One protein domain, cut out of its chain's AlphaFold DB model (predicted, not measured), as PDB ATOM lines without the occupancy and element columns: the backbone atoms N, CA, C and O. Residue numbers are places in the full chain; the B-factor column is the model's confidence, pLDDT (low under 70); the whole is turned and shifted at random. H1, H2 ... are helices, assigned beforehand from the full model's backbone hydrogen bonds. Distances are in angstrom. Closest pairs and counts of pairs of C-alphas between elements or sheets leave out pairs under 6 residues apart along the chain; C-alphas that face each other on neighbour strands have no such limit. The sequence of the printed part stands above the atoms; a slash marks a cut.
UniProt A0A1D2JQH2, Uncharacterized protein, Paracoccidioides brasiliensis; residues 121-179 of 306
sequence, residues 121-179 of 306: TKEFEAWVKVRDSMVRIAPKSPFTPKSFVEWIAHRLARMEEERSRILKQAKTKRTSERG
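AT A GLANCE: This is residues 121 to 179 of the 306 residues of an uncharacterized protein of Paracoccidioides brasiliensis (UniProt A0A1D2JQH2). A long straight helix, H2, meets the shorter helix H1 near its first end and at close to a right angle, like a lopsided T with H1 as the crossbar. Residues 156 to 179 of H2 stick out as a free arm, and the link of residues 138 to 147 folds back from the end of H1 to the start of H2. The printed part has 59 residues with two named helices, H1 then H2 along the chain, and no named strand; the class is all helix. The whole is extended, with a radius of gyration of the C-alphas of 16.7 A, and spans 49 by 26 by 14 A.

IN THESE COORDINATES: H2 is residues 148 to 179, 46.1 A from its first C-alpha at (-28.950, -139.339, 28.798) to its last at (-28.041, -110.724, -7.278). H1 is residues 121 to 137, 24.2 A long, and begins with C-alpha 121 at (-20.179, -134.432, 33.913).

HOW THE PARTS SIT: H2 and H1 only just touch, with 3 pairs of C-alphas within 8 A. Their closest C-alphas are those of Trp 151 and Trp 127, 6.7 A apart. H2 touches H1 with residues 148 to 151 alone, and H1 touches H2 with residues 124 to 127 alone. Their lines are about perpendicular, at 89 degrees, and their centres are 24.1 A apart. In H2 every O i to N i+4 pair is within hydrogen-bond range; in H1, 12 of 13 are.

THE WHOLE: The two C-alphas farthest apart are those of Arg 136 and Gly 179, at 49.4 A. Without residues 156 to 179, which stand free, the body has 35 residues and spans 26 by 16 by 12 A. The link from H1 to H2, 10 residues, is short. The printed part has no cut. The mean pLDDT of the printed part is 93.6, and residue 179 is the one printed residue under 70.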
ATOM      1  N   THR A 121     -19.491-134.807  32.671       95.31
ATOM      2  CA  THR A 121     -20.179-134.432  33.913       95.31
ATOM      3  C   THR A 121     -21.013-133.165  33.728       95.31
ATOM      4  O   THR A 121     -22.158-133.124  34.168       95.31
ATOM      5  N   LYS A 122     -20.499-132.160  33.003       94.94
ATOM      6  CA  LYS A 122     -21.256-130.935  32.690       94.94
ATOM      7  C   LYS A 122     -22.512-131.215  31.862       94.94
ATOM      8  O   LYS A 122     -23.567-130.654  32.147       94.94
ATOM      9  N   GLU A 123     -22.418-132.070  30.843       95.44
ATOM     10  CA  GLU A 123     -23.579-132.440  30.021       95.44
ATOM     11  C   GLU A 123     -24.582-133.293  30.809       95.44
ATOM     12  O   GLU A 123     -25.790-133.111  30.655       95.44
ATOM     13  N   PHE A 124     -24.108-134.169  31.696       97.00
ATOM     14  CA  PHE A 124     -24.973-134.945  32.583       97.00
ATOM     15  C   PHE A 124     -25.732-134.052  33.573       97.00
ATOM     16  O   PHE A 124     -26.951-134.170  33.703       97.00
ATOM     17  N   GLU A 125     -25.050-133.107  34.224       96.94
ATOM     18  CA  GLU A 125     -25.686-132.119  35.103       96.94
ATOM     19  C   GLU A 125     -26.711-131.260  34.348       96.94
ATOM     20  O   GLU A 125     -27.818-131.019  34.841       96.94
ATOM     21  N   ALA A 126     -26.379-130.837  33.123       96.06
ATOM     22  CA  ALA A 126     -27.300-130.105  32.260       96.06
ATOM     23  C   ALA A 126     -28.550-130.936  31.921       96.06
ATOM     24  O   ALA A 126     -29.667-130.417  32.005       96.06
ATOM     25  N   TRP A 127     -28.382-132.222  31.596       97.50
ATOM     26  CA  TRP A 127     -29.492-133.141  31.347       97.50
ATOM     27  C   TRP A 127     -30.399-133.288  32.568       97.50
ATOM     28  O   TRP A 127     -31.612-133.130  32.433       97.50
ATOM     29  N   VAL A 128     -29.836-133.522  33.760       97.50
ATOM     30  CA  VAL A 128     -30.607-133.644  35.010       97.50
ATOM     31  C   VAL A 128     -31.442-132.388  35.254       97.50
ATOM     32  O   VAL A 128     -32.647-132.483  35.488       97.50
ATOM     33  N   LYS A 129     -30.839-131.202  35.103       96.94
ATOM     34  CA  LYS A 129     -31.542-129.925  35.268       96.94
ATOM     35  C   LYS A 129     -32.701-129.766  34.281       96.94
ATOM     36  O   LYS A 129     -33.787-129.334  34.672       96.94
ATOM     37  N   VAL A 130     -32.490-130.101  33.006       95.62
ATOM     38  CA  VAL A 130     -33.541-130.001  31.983       95.62
ATOM     39  C   VAL A 130     -34.637-131.031  32.217       95.62
ATOM     40  O   VAL A 130     -35.809-130.674  32.148       95.62
ATOM     41  N   ARG A 131     -34.286-132.276  32.539       96.12
ATOM     42  CA  ARG A 131     -35.240-133.343  32.853       96.12
ATOM     43  C   ARG A 131     -36.153-132.929  34.004       96.12
ATOM     44  O   ARG A 131     -37.371-132.953  33.849       96.12
ATOM     45  N   ASP A 132     -35.579-132.484  35.119       96.00
ATOM     46  CA  ASP A 132     -36.343-132.103  36.310       96.00
ATOM     47  C   ASP A 132     -37.228-130.869  36.045       96.00
ATOM     48  O   ASP A 132     -38.359-130.788  36.529       96.00
ATOM     49  N   SER A 133     -36.756-129.928  35.217       96.31
ATOM     50  CA  SER A 133     -37.559-128.790  34.756       96.31
ATOM     51  C   SER A 133     -38.711-129.230  33.847       96.31
ATOM     52  O   SER A 133     -39.829-128.738  33.985       96.31
ATOM     53  N   MET A 134     -38.463-130.156  32.918       95.38
ATOM     54  CA  MET A 134     -39.456-130.609  31.940       95.38
ATOM     55  C   MET A 134     -40.559-131.440  32.583       95.38
ATOM     56  O   MET A 134     -41.711-131.301  32.190       95.38
ATOM     57  N   VAL A 135     -40.250-132.220  33.623       94.25
ATOM     58  CA  VAL A 135     -41.270-132.933  34.413       94.25
ATOM     59  C   VAL A 135     -42.300-131.959  34.998       94.25
ATOM     60  O   VAL A 135     -43.479-132.289  35.079       94.25
ATOM     61  N   ARG A 136     -41.879-130.742  35.368       94.94
ATOM     62  CA  ARG A 136     -42.777-129.708  35.906       94.94
ATOM     63  C   ARG A 136     -43.527-128.946  34.818       94.94
ATOM     64  O   ARG A 136     -44.699-128.645  35.000       94.94
ATOM     65  N   ILE A 137     -42.852-128.605  33.719       95.38
ATOM     66  CA  ILE A 137     -43.410-127.747  32.661       95.38
ATOM     67  C   ILE A 137     -44.300-128.544  31.698       95.38
ATOM     68  O   ILE A 137     -45.369-128.079  31.319       95.38
ATOM     69  N   ALA A 138     -43.857-129.730  31.280       94.25
ATOM     70  CA  ALA A 138     -44.487-130.514  30.221       94.25
ATOM     71  C   ALA A 138     -44.328-132.030  30.474       94.25
ATOM     72  O   ALA A 138     -43.622-132.717  29.730       94.25
ATOM     73  N   PRO A 139     -45.003-132.589  31.498       94.00
ATOM     74  CA  PRO A 139     -44.799-133.973  31.939       94.00
ATOM     75  C   PRO A 139     -45.140-135.031  30.881       94.00
ATOM     76  O   PRO A 139     -44.591-136.128  30.908       94.00
ATOM     77  N   LYS A 140     -46.054-134.719  29.954       94.62
ATOM     78  CA  LYS A 140     -46.530-135.639  28.907       94.62
ATOM     79  C   LYS A 140     -45.917-135.364  27.528       94.62
ATOM     80  O   LYS A 140     -46.395-135.908  26.539       94.62
ATOM     81  N   SER A 141     -44.896-134.507  27.435       95.31
ATOM     82  CA  SER A 141     -44.293-134.170  26.143       95.31
ATOM     83  C   SER A 141     -43.558-135.377  25.542       95.31
ATOM     84  O   SER A 141     -42.681-135.942  26.202       95.31
ATOM     85  N   PRO A 142     -43.842-135.759  24.282       93.75
ATOM     86  CA  PRO A 142     -43.106-136.825  23.605       93.75
ATOM     87  C   PRO A 142     -41.690-136.393  23.192       93.75
ATOM     88  O   PRO A 142     -40.875-137.239  22.842       93.75
ATOM     89  N   PHE A 143     -41.382-135.092  23.244       90.88
ATOM     90  CA  PHE A 143     -40.101-134.525  22.806       90.88
ATOM     91  C   PHE A 143     -39.072-134.379  23.934       90.88
ATOM     92  O   PHE A 143     -37.966-133.892  23.705       90.88
ATOM     93  N   THR A 144     -39.420-134.758  25.165       93.56
ATOM     94  CA  THR A 144     -38.490-134.687  26.295       93.56
ATOM     95  C   THR A 144     -37.602-135.935  26.315       93.56
ATOM     96  O   THR A 144     -38.134-137.036  26.463       93.56
ATOM     97  N   PRO A 145     -36.263-135.800  26.210       95.31
ATOM     98  CA  PRO A 145     -35.364-136.948  26.246       95.31
ATOM     99  C   PRO A 145     -35.433-137.626  27.616       95.31
ATOM    100  O   PRO A 145     -35.192-136.997  28.651       95.31
ATOM    101  N   LYS A 146     -35.773-138.916  27.619       94.31
ATOM    102  CA  LYS A 146     -35.964-139.721  28.832       94.31
ATOM    103  C   LYS A 146     -34.648-140.299  29.331       94.31
ATOM    104  O   LYS A 146     -34.484-140.493  30.535       94.31
ATOM    105  N   SER A 147     -33.707-140.541  28.419       97.12
ATOM    106  CA  SER A 147     -32.369-141.045  28.725       97.12
ATOM    107  C   SER A 147     -31.279-140.010  28.437       97.12
ATOM    108  O   SER A 147     -31.459-139.084  27.641       97.12
ATOM    109  N   PHE A 148     -30.116-140.181  29.070       97.06
ATOM    110  CA  PHE A 148     -28.950-139.339  28.798       97.06
ATOM    111  C   PHE A 148     -28.447-139.506  27.353       97.06
ATOM    112  O   PHE A 148     -28.044-138.537  26.717       97.06
ATOM    113  N   VAL A 149     -28.556-140.711  26.788       97.25
ATOM    114  CA  VAL A 149     -28.186-140.987  25.391       97.25
ATOM    115  C   VAL A 149     -29.087-140.217  24.420       97.25
ATOM    116  O   VAL A 149     -28.588-139.558  23.508       97.25
ATOM    117  N   GLU A 150     -30.404-140.228  24.649       96.75
ATOM    118  CA  GLU A 150     -31.357-139.422  23.872       96.75
ATOM    119  C   GLU A 150     -31.074-137.922  24.000       96.75
ATOM    120  O   GLU A 150     -31.184-137.187  23.019       96.75
ATOM    121  N   TRP A 151     -30.675-137.458  25.190       96.12
ATOM    122  CA  TRP A 151     -30.283-136.066  25.409       96.12
ATOM    123  C   TRP A 151     -29.079-135.664  24.557       96.12
ATOM    124  O   TRP A 151     -29.131-134.630  23.888       96.12
ATOM    125  N   ILE A 152     -28.024-136.483  24.538       97.19
ATOM    126  CA  ILE A 152     -26.839-136.232  23.711       97.19
ATOM    127  C   ILE A 152     -27.207-136.247  22.225       97.19
ATOM    128  O   ILE A 152     -26.844-135.320  21.501       97.19
ATOM    129  N   ALA A 153     -27.992-137.232  21.775       96.38
ATOM    130  CA  ALA A 153     -28.458-137.302  20.389       96.38
ATOM    131  C   ALA A 153     -29.260-136.050  19.991       96.38
ATOM    132  O   ALA A 153     -29.002-135.439  18.954       96.38
ATOM    133  N   HIS A 154     -30.178-135.610  20.851       95.00
ATOM    134  CA  HIS A 154     -30.965-134.398  20.641       95.00
ATOM    135  C   HIS A 154     -30.097-133.124  20.641       95.00
ATOM    136  O   HIS A 154     -30.303-132.231  19.816       95.00
ATOM    137  N   ARG A 155     -29.091-133.028  21.520       95.62
ATOM    138  CA  ARG A 155     -28.129-131.910  21.545       95.62
ATOM    139  C   ARG A 155     -27.319-131.834  20.255       95.62
ATOM    140  O   ARG A 155     -27.195-130.743  19.699       95.62
ATOM    141  N   LEU A 156     -26.828-132.970  19.764       95.88
ATOM    142  CA  LEU A 156     -26.107-133.056  18.495       95.88
ATOM    143  C   LEU A 156     -27.000-132.661  17.315       95.88
ATOM    144  O   LEU A 156     -26.591-131.838  16.498       95.88
ATOM    145  N   ALA A 157     -28.238-133.163  17.268       96.00
ATOM    146  CA  ALA A 157     -29.206-132.797  16.236       96.00
ATOM    147  C   ALA A 157     -29.473-131.282  16.213       96.00
ATOM    148  O   ALA A 157     -29.417-130.660  15.153       96.00
ATOM    149  N   ARG A 158     -29.671-130.661  17.385       95.31
ATOM    150  CA  ARG A 158     -29.865-129.206  17.499       95.31
ATOM    151  C   ARG A 158     -28.636-128.419  17.032       95.31
ATOM    152  O   ARG A 158     -28.779-127.385  16.384       95.31
ATOM    153  N   MET A 159     -27.430-128.874  17.371       95.81
ATOM    154  CA  MET A 159     -26.195-128.216  16.931       95.81
ATOM    155  C   MET A 159     -26.025-128.278  15.410       95.81
ATOM    156  O   MET A 159     -25.633-127.281  14.802       95.81
ATOM    157  N   GLU A 160     -26.346-129.415  14.795       97.44
ATOM    158  CA  GLU A 160     -26.271-129.576  13.341       97.44
ATOM    159  C   GLU A 160     -27.332-128.739  12.611       97.44
ATOM    160  O   GLU A 160     -27.043-128.119  11.585       97.44
ATOM    161  N   GLU A 161     -28.542-128.642  13.164       97.25
ATOM    162  CA  GLU A 161     -29.587-127.765  12.636       97.25
ATOM    163  C   GLU A 161     -29.174-126.289  12.702       97.25
ATOM    164  O   GLU A 161     -29.290-125.570  11.707       97.25
ATOM    165  N   GLU A 162     -28.634-125.837  13.838       96.56
ATOM    166  CA  GLU A 162     -28.164-124.459  13.997       96.56
ATOM    167  C   GLU A 162     -27.028-124.146  13.016       96.56
ATOM    168  O   GLU A 162     -27.043-123.120  12.329       96.56
ATOM    169  N   ARG A 163     -26.075-125.072  12.865       96.88
ATOM    170  CA  ARG A 163     -25.007-124.964  11.866       96.88
ATOM    171  C   ARG A 163     -25.582-124.862  10.453       96.88
ATOM    172  O   ARG A 163     -25.180-123.987   9.683       96.88
ATOM    173  N   SER A 164     -26.545-125.714  10.122       96.56
ATOM    174  CA  SER A 164     -27.241-125.701   8.836       96.56
ATOM    175  C   SER A 164     -27.995-124.390   8.602       96.56
ATOM    176  O   SER A 164     -27.979-123.860   7.488       96.56
ATOM    177  N   ARG A 165     -28.617-123.818   9.640       97.25
ATOM    178  CA  ARG A 165     -29.303-122.521   9.592       97.25
ATOM    179  C   ARG A 165     -28.330-121.392   9.278       97.25
ATOM    180  O   ARG A 165     -28.590-120.614   8.360       97.25
ATOM    181  N   ILE A 166     -27.190-121.346   9.966       96.12
ATOM    182  CA  ILE A 166     -26.135-120.353   9.726       96.12
ATOM    183  C   ILE A 166     -25.599-120.472   8.295       96.12
ATOM    184  O   ILE A 166     -25.460-119.467   7.599       96.12
ATOM    185  N   LEU A 167     -25.351-121.692   7.809       96.94
ATOM    186  CA  LEU A 167     -24.884-121.919   6.437       96.94
ATOM    187  C   LEU A 167     -25.916-121.482   5.392       96.94
ATOM    188  O   LEU A 167     -25.549-120.841   4.405       96.94
ATOM    189  N   LYS A 168     -27.203-121.777   5.612       95.56
ATOM    190  CA  LYS A 168     -28.296-121.305   4.751       95.56
ATOM    191  C   LYS A 168     -28.366-119.781   4.747       95.56
ATOM    192  O   LYS A 168     -28.379-119.200   3.671       95.56
ATOM    193  N   GLN A 169     -28.324-119.133   5.910       94.12
ATOM    194  CA  GLN A 169     -28.325-117.670   6.011       94.12
ATOM    195  C   GLN A 169     -27.120-117.045   5.302       94.12
ATOM    196  O   GLN A 169     -27.283-116.105   4.529       94.12
ATOM    197  N   ALA A 170     -25.919-117.598   5.493       94.25
ATOM    198  CA  ALA A 170     -24.717-117.138   4.808       94.25
ATOM    199  C   ALA A 170     -24.819-117.323   3.285       94.25
ATOM    200  O   ALA A 170     -24.393-116.450   2.529       94.25
ATOM    201  N   LYS A 171     -25.403-118.434   2.821       93.75
ATOM    202  CA  LYS A 171     -25.652-118.681   1.396       93.75
ATOM    203  C   LYS A 171     -26.665-117.687   0.833       93.75
ATOM    204  O   LYS A 171     -26.357-117.061  -0.173       93.75
ATOM    205  N   THR A 172     -27.801-117.496   1.503       89.50
ATOM    206  CA  THR A 172     -28.837-116.529   1.115       89.50
ATOM    207  C   THR A 172     -28.274-115.115   1.053       89.50
ATOM    208  O   THR A 172     -28.487-114.426   0.060       89.50
ATOM    209  N   LYS A 173     -27.478-114.712   2.053       89.69
ATOM    210  CA  LYS A 173     -26.802-113.410   2.085       89.69
ATOM    211  C   LYS A 173     -25.832-113.241   0.910       89.69
ATOM    212  O   LYS A 173     -25.860-112.226   0.228       89.69
ATOM    213  N   ARG A 174     -25.022-114.262   0.605       87.50
ATOM    214  CA  ARG A 174     -24.123-114.238  -0.565       87.50
ATOM    215  C   ARG A 174     -24.886-114.175  -1.885       87.50
ATOM    216  O   ARG A 174     -24.436-113.510  -2.811       87.50
ATOM    217  N   THR A 175     -26.012-114.880  -2.007       84.00
ATOM    218  CA  THR A 175     -26.837-114.829  -3.223       84.00
ATOM    219  C   THR A 175     -27.573-113.504  -3.359       84.00
ATOM    220  O   THR A 175     -27.658-113.002  -4.473       84.00
ATOM    221  N   SER A 176     -28.041-112.896  -2.262       79.94
ATOM    222  CA  SER A 176     -28.637-111.557  -2.305       79.94
ATOM    223  C   SER A 176     -27.593-110.498  -2.641       79.94
ATOM    224  O   SER A 176     -27.869-109.628  -3.449       79.94
ATOM    225  N   GLU A 177     -26.370-110.599  -2.114       78.62
ATOM    226  CA  GLU A 177     -25.270-109.691  -2.472       78.62
ATOM    227  C   GLU A 177     -24.847-109.843  -3.942       78.62
ATOM    228  O   GLU A 177     -24.570-108.848  -4.606       78.62
ATOM    229  N   ARG A 178     -24.834-111.072  -4.480       73.12
ATOM    230  CA  ARG A 178     -24.493-111.331  -5.892       73.12
ATOM    231  C   ARG A 178     -25.613-110.988  -6.876       73.12
ATOM    232  O   ARG A 178     -25.306-110.635  -8.006       73.12
ATOM    233  N   GLY A 179     -26.877-111.121  -6.475       59.50
ATOM    234  CA  GLY A 179     -28.041-110.724  -7.278       59.50
ATOM    235  C   GLY A 179     -28.382-109.234  -7.166       59.50
ATOM    236  O   GLY A 179     -29.050-108.696  -8.036       59.50
TER     237      GLY A 179